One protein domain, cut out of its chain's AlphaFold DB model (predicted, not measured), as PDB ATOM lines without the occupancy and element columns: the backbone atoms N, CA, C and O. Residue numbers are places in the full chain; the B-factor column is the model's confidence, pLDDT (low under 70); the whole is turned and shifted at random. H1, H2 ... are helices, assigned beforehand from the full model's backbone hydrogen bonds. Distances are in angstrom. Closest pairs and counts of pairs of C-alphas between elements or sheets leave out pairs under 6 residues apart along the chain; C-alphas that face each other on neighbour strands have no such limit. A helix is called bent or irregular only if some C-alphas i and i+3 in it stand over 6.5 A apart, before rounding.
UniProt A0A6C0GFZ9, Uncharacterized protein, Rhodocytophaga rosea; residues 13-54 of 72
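AT A GLANCE: This is residues 13 to 54 of the 72 residues of an uncharacterized protein of Rhodocytophaga rosea (UniProt A0A6C0GFZ9). What does the domain look like? Three short helices, H1, H2 and H3, fold into a small compact body with their centres at the corners of a triangle: H1 packs on both of the others, crossing H2 nearly at a right angle and H3 obliquely. H2 and H3 stay apart, and the stretch of residues 37 to 43 spans the space from the end of H2 to the beginning of H3. What is it made of, and how large is it? The printed part has 42 residues with three named helices, in the order H1, H2, H3 along the chain, and no named strand; the class is all helix. It is compact and rounded, with a radius of gyration of the C-alphas of 9.4 A and spans of 23 by 21 by 13 A along its three main axes.

IN THESE COORDINATES: What comes first in the printed part? H1 holds residues 13 to 21, from C-alpha 13 at (53.500, 45.808, 21.528) to C-alpha 21 at (42.667, 49.214, 24.917), 11.9 A from first to last C-alpha. Its x falls from one end to the other, and its N-to-C direction is (-0.96, 0.06, 0.26). Which helix follows? After residues 22 to 25 comes H2, residues 26 to 36, which is 15.3 A long from first to last C-alpha. It begins with C-alpha 26 at (52.291, 54.580, 26.854), and its direction of (0.12, -0.96, 0.26) shows as falling y. Where does the printed part end? After residues 37 to 43 comes H3, residues 44 to 54, which is 15.4 A long and ends with C-alpha 54 at (46.365, 37.706, 16.789). Its direction is (0.43, -0.00, -0.90), and here z falls.

HOW THE PARTS SIT: How does H1 stand to H2? They touch, with 11 pairs of C-alphas within 8 A, and the closest C-alphas of the two are those of Ala 17 and Thr 29, 5.2 A apart. Their lines are about perpendicular, at 84 degrees, and their centres are 9.1 A apart. How does H1 stand to H3? They touch, with 6 pairs of C-alphas within 8 A, and the closest C-alphas are those of Leu 20 and Gln 49, 6.3 A apart. They run opposite ways at a steep tilt of 50 degrees, with 11.0 A from centre to centre. How do H2 and H3 stand to each other? They follow each other in the chain but are apart: no C-alpha of the one is within 8 A of the other. What do the backbone N and O atoms show? In H1, H2 and H3 every O i to N i+4 pair is within hydrogen-bond range, and no helix is bent or irregular.

THE WHOLE: How far does the printed part reach? The two C-alphas farthest apart are those of Ile 39, between H2 and H3, and Lys 52, in H3, at 23.2 A. The first and last printed C-alphas, those of Leu 13 and Lys 54, are 11.8 A apart. How are the helices joined? The link from H1 to H2, with 4 residues, is tight, and the link from H2 to H3, with 7 residues, is short. Is anything missing or uncertain? The printed part has no cut; it begins at residue 13 and ends at residue 54 of a full chain of 72 residues. The mean pLDDT of the printed part of this predicted model is 92.7, and no printed residue is under 70.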
ATOM      1  N   LEU A  13      54.323  45.777  20.312       91.62
ATOM      2  CA  LEU A  13      53.500  45.808  21.528       91.62
ATOM      3  C   LEU A  13      52.638  47.069  21.652       91.62
ATOM      4  O   LEU A  13      51.520  46.991  22.158       91.62
ATOM      5  N   THR A  14      53.110  48.219  21.165       92.88
ATOM      6  CA  THR A  14      52.323  49.462  21.162       92.88
ATOM      7  C   THR A  14      51.089  49.327  20.271       92.88
ATOM      8  O   THR A  14      50.008  49.798  20.627       92.88
ATOM      9  N   HIS A  15      51.222  48.654  19.124       92.38
ATOM     10  CA  HIS A  15      50.098  48.369  18.238       92.38
ATOM     11  C   HIS A  15      49.090  47.420  18.900       92.38
ATOM     12  O   HIS A  15      47.897  47.720  18.922       92.38
ATOM     13  N   VAL A  16      49.569  46.328  19.503       93.56
ATOM     14  CA  VAL A  16      48.716  45.361  20.214       93.56
ATOM     15  C   VAL A  16      47.973  46.031  21.368       93.56
ATOM     16  O   VAL A  16      46.755  45.910  21.468       93.56
ATOM     17  N   ALA A  17      48.672  46.809  22.198       94.56
ATOM     18  CA  ALA A  17      48.061  47.556  23.293       94.56
ATOM     19  C   ALA A  17      47.040  48.586  22.782       94.56
ATOM     20  O   ALA A  17      45.977  48.747  23.377       94.56
ATOM     21  N   SER A  18      47.320  49.251  21.658       94.75
ATOM     22  CA  SER A  18      46.373  50.185  21.048       94.75
ATOM     23  C   SER A  18      45.109  49.502  20.544       94.75
ATOM     24  O   SER A  18      44.039  50.094  20.655       94.75
ATOM     25  N   LYS A  19      45.216  48.297  19.982       93.81
ATOM     26  CA  LYS A  19      44.060  47.508  19.542       93.81
ATOM     27  C   LYS A  19      43.263  46.967  20.730       93.81
ATOM     28  O   LYS A  19      42.041  47.004  20.698       93.81
ATOM     29  N   LEU A  20      43.951  46.532  21.784       94.44
ATOM     30  CA  LEU A  20      43.336  45.957  22.980       94.44
ATOM     31  C   LEU A  20      42.586  46.997  23.823       94.44
ATOM     32  O   LEU A  20      41.481  46.738  24.286       94.44
ATOM     33  N   TYR A  21      43.185  48.173  24.022       94.12
ATOM     34  CA  TYR A  21      42.667  49.214  24.917       94.12
ATOM     35  C   TYR A  21      42.089  50.431  24.176       94.12
ATOM     36  O   TYR A  21      41.743  51.430  24.803       94.12
ATOM     37  N   GLY A  22      42.040  50.394  22.841       90.94
ATOM     38  CA  GLY A  22      41.483  51.465  22.006       90.94
ATOM     39  C   GLY A  22      42.307  52.760  21.958       90.94
ATOM     40  O   GLY A  22      41.809  53.780  21.490       90.94
ATOM     41  N   SER A  23      43.554  52.768  22.446       90.25
ATOM     42  CA  SER A  23      44.392  53.977  22.481       90.25
ATOM     43  C   SER A  23      45.887  53.668  22.482       90.25
ATOM     44  O   SER A  23      46.341  52.776  23.200       90.25
ATOM     45  N   LYS A  24      46.673  54.484  21.761       87.25
ATOM     46  CA  LYS A  24      48.148  54.418  21.658       87.25
ATOM     47  C   LYS A  24      48.886  54.936  22.908       87.25
ATOM     48  O   LYS A  24      50.010  55.426  22.820       87.25
ATOM     49  N   SER A  25      48.261  54.866  24.078       93.06
ATOM     50  CA  SER A  25      48.846  55.361  25.324       93.06
ATOM     51  C   SER A  25      50.069  54.541  25.756       93.06
ATOM     52  O   SER A  25      50.058  53.305  25.746       93.06
ATOM     53  N   ARG A  26      51.118  55.228  26.233       92.38
ATOM     54  CA  ARG A  26      52.291  54.580  26.854       92.38
ATOM     55  C   ARG A  26      51.889  53.761  28.085       92.38
ATOM     56  O   ARG A  26      52.455  52.695  28.313       92.38
ATOM     57  N   LEU A  27      50.868  54.210  28.822       93.38
ATOM     58  CA  LEU A  27      50.323  53.497  29.981       93.38
ATOM     59  C   LEU A  27      49.759  52.127  29.588       93.38
ATOM     60  O   LEU A  27      50.010  51.136  30.266       93.38
ATOM     61  N   HIS A  28      49.029  52.060  28.476       93.12
ATOM     62  CA  HIS A  28      48.440  50.821  27.968       93.12
ATOM     63  C   HIS A  28      49.504  49.813  27.540       93.12
ATOM     64  O   HIS A  28      49.415  48.633  27.872       93.12
ATOM     65  N   THR A  29      50.555  50.294  26.875       94.12
ATOM     66  CA  THR A  29      51.705  49.457  26.507       94.12
ATOM     67  C   THR A  29      52.406  48.921  27.756       94.12
ATOM     68  O   THR A  29      52.686  47.729  27.848       94.12
ATOM     69  N   HIS A  30      52.613  49.773  28.765       94.38
ATOM     70  CA  HIS A  30      53.201  49.356  30.036       94.38
ATOM     71  C   HIS A  30      52.325  48.335  30.781       94.38
ATOM     72  O   HIS A  30      52.831  47.343  31.303       94.38
ATOM     73  N   ARG A  31      51.001  48.531  30.795       93.31
ATOM     74  CA  ARG A  31      50.044  47.592  31.399       93.31
ATOM     75  C   ARG A  31      50.099  46.225  30.717       93.31
ATOM     76  O   ARG A  31      50.157  45.214  31.416       93.31
ATOM     77  N   LEU A  32      50.154  46.193  29.384       93.69
ATOM     78  CA  LEU A  32      50.324  44.956  28.620       93.69
ATOM     79  C   LEU A  32      51.646  44.258  28.973       93.69
ATOM     80  O   LEU A  32      51.642  43.067  29.266       93.69
ATOM     81  N   GLN A  33      52.759  44.996  29.053       93.12
ATOM     82  CA  GLN A  33      54.058  44.448  29.465       93.12
ATOM     83  C   GLN A  33      54.029  43.854  30.880       93.12
ATOM     84  O   GLN A  33      54.602  42.793  31.122       93.12
ATOM     85  N   LYS A  34      53.351  44.504  31.836       93.62
ATOM     86  CA  LYS A  34      53.178  43.956  33.191       93.62
ATOM     87  C   LYS A  34      52.393  42.642  33.169       93.62
ATOM     88  O   LYS A  34      52.766  41.716  33.886       93.62
ATOM     89  N   LYS A  35      51.361  42.534  32.327       93.00
ATOM     90  CA  LYS A  35      50.588  41.293  32.161       93.00
ATOM     91  C   LYS A  35      51.400  40.180  31.493       93.00
ATOM     92  O   LYS A  35      51.388  39.051  31.971       93.00
ATOM     93  N   MET A  36      52.181  40.501  30.460       92.50
ATOM     94  CA  MET A  36      53.098  39.550  29.811       92.50
ATOM     95  C   MET A  36      54.139  38.983  30.784       92.50
ATOM     96  O   MET A  36      54.431  37.793  30.758       92.50
ATOM     97  N   ASN A  37      54.648  39.816  31.693       90.56
ATOM     98  CA  ASN A  37      55.581  39.398  32.741       90.56
ATOM     99  C   ASN A  37      54.892  38.720  33.939       90.56
ATOM    100  O   ASN A  37      55.512  38.549  34.984       90.56
ATOM    101  N   SER A  38      53.609  38.355  33.818       86.38
ATOM    102  CA  SER A  38      52.805  37.725  34.877       86.38
ATOM    103  C   SER A  38      52.699  38.533  36.181       86.38
ATOM    104  O   SER A  38      52.335  37.982  37.215       86.38
ATOM    105  N   ILE A  39      52.969  39.844  36.145       88.38
ATOM    106  CA  ILE A  39      52.804  40.743  37.301       88.38
ATOM    107  C   ILE A  39      51.320  41.059  37.517       88.38
ATOM    108  O   ILE A  39      50.876  41.239  38.647       88.38
ATOM    109  N   LEU A  40      50.550  41.132  36.429       89.00
ATOM    110  CA  LEU A  40      49.103  41.328  36.453       89.00
ATOM    111  C   LEU A  40      48.416  40.203  35.666       89.00
ATOM    112  O   LEU A  40      48.908  39.831  34.600       89.00
ATOM    113  N   PRO A  41      47.273  39.674  36.130       91.62
ATOM    114  CA  PRO A  41      46.516  38.694  35.362       91.62
ATOM    115  C   PRO A  41      45.848  39.351  34.148       91.62
ATOM    116  O   PRO A  41      45.520  40.541  34.175       91.62
ATOM    117  N   PHE A  42      45.626  38.573  33.089       93.31
ATOM    118  CA  PHE A  42      44.742  38.959  31.988       93.31
ATOM    119  C   PHE A  42      43.281  38.727  32.383       93.31
ATOM    120  O   PHE A  42      42.953  37.708  32.990       93.31
ATOM    121  N   GLU A  43      42.412  39.667  32.031       93.88
ATOM    122  CA  GLU A  43      40.966  39.529  32.166       93.88
ATOM    123  C   GLU A  43      40.402  38.728  30.986       93.88
ATOM    124  O   GLU A  43      40.970  38.705  29.894       93.88
ATOM    125  N   GLN A  44      39.253  38.078  31.179       93.00
ATOM    126  CA  GLN A  44      38.662  37.212  30.155       93.00
ATOM    127  C   GLN A  44      38.354  37.958  28.847       93.00
ATOM    128  O   GLN A  44      38.593  37.428  27.763       93.00
ATOM    129  N   TRP A  45      37.878  39.202  28.938       95.00
ATOM    130  CA  TRP A  45      37.626  40.029  27.759       95.00
ATOM    131  C   TRP A  45      38.929  40.383  27.026       95.00
ATOM    132  O   TRP A  45      38.940  40.420  25.798       95.00
ATOM    133  N   GLU A  46      40.042  40.582  27.747       94.31
ATOM    134  CA  GLU A  46      41.342  40.856  27.125       94.31
ATOM    135  C   GLU A  46      41.822  39.640  26.339       94.31
ATOM    136  O   GLU A  46      42.301  39.794  25.221       94.31
ATOM    137  N   LEU A  47      41.647  38.432  26.881       93.94
ATOM    138  CA  LEU A  47      41.996  37.188  26.189       93.94
ATOM    139  C   LEU A  47      41.199  37.023  24.890       93.94
ATOM    140  O   LEU A  47      41.776  36.726  23.846       93.94
ATOM    141  N   GLN A  48      39.889  37.282  24.925       94.44
ATOM    142  CA  GLN A  48      39.038  37.220  23.732       94.44
ATOM    143  C   GLN A  48      39.451  38.240  22.664       94.44
ATOM    144  O   GLN A  48      39.422  37.937  21.471       94.44
ATOM    145  N   GLN A  49      39.831  39.452  23.072       94.81
ATOM    146  CA  GLN A  49      40.310  40.475  22.141       94.81
ATOM    147  C   GLN A  49      41.703  40.148  21.603       94.81
ATOM    148  O   GLN A  49      41.961  40.349  20.421       94.81
ATOM    149  N   LEU A  50      42.592  39.599  22.431       94.31
ATOM    150  CA  LEU A  50      43.930  39.187  22.018       94.31
ATOM    151  C   LEU A  50      43.895  38.093  20.947       94.31
ATOM    152  O   LEU A  50      44.687  38.167  20.013       94.31
ATOM    153  N   GLU A  51      42.961  37.141  21.015       92.56
ATOM    154  CA  GLU A  51      42.782  36.146  19.947       92.56
ATOM    155  C   GLU A  51      42.344  36.784  18.619       92.56
ATOM    156  O   GLU A  51      42.882  36.443  17.566       92.56
ATOM    157  N   LYS A  52      41.445  37.777  18.654       93.06
ATOM    158  CA  LYS A  52      41.055  38.536  17.449       93.06
ATOM    159  C   LYS A  52      42.227  39.328  16.875       93.06
ATOM    160  O   LYS A  52      42.477  39.281  15.678       93.06
ATOM    161  N   ILE A  53      42.980  40.013  17.736       92.56
ATOM    162  CA  ILE A  53      44.157  40.798  17.339       92.56
ATOM    163  C   ILE A  53      45.227  39.890  16.734       92.56
ATOM    164  O   ILE A  53      45.821  40.240  15.720       92.56
ATOM    165  N   LYS A  54      45.466  38.721  17.335       92.06
ATOM    166  CA  LYS A  54      46.365  37.706  16.789       92.06
ATOM    167  C   LYS A  54      45.905  37.296  15.391       92.06
ATOM    168  O   LYS A  54      46.706  37.358  14.467       92.06
TER     169      LYS A  54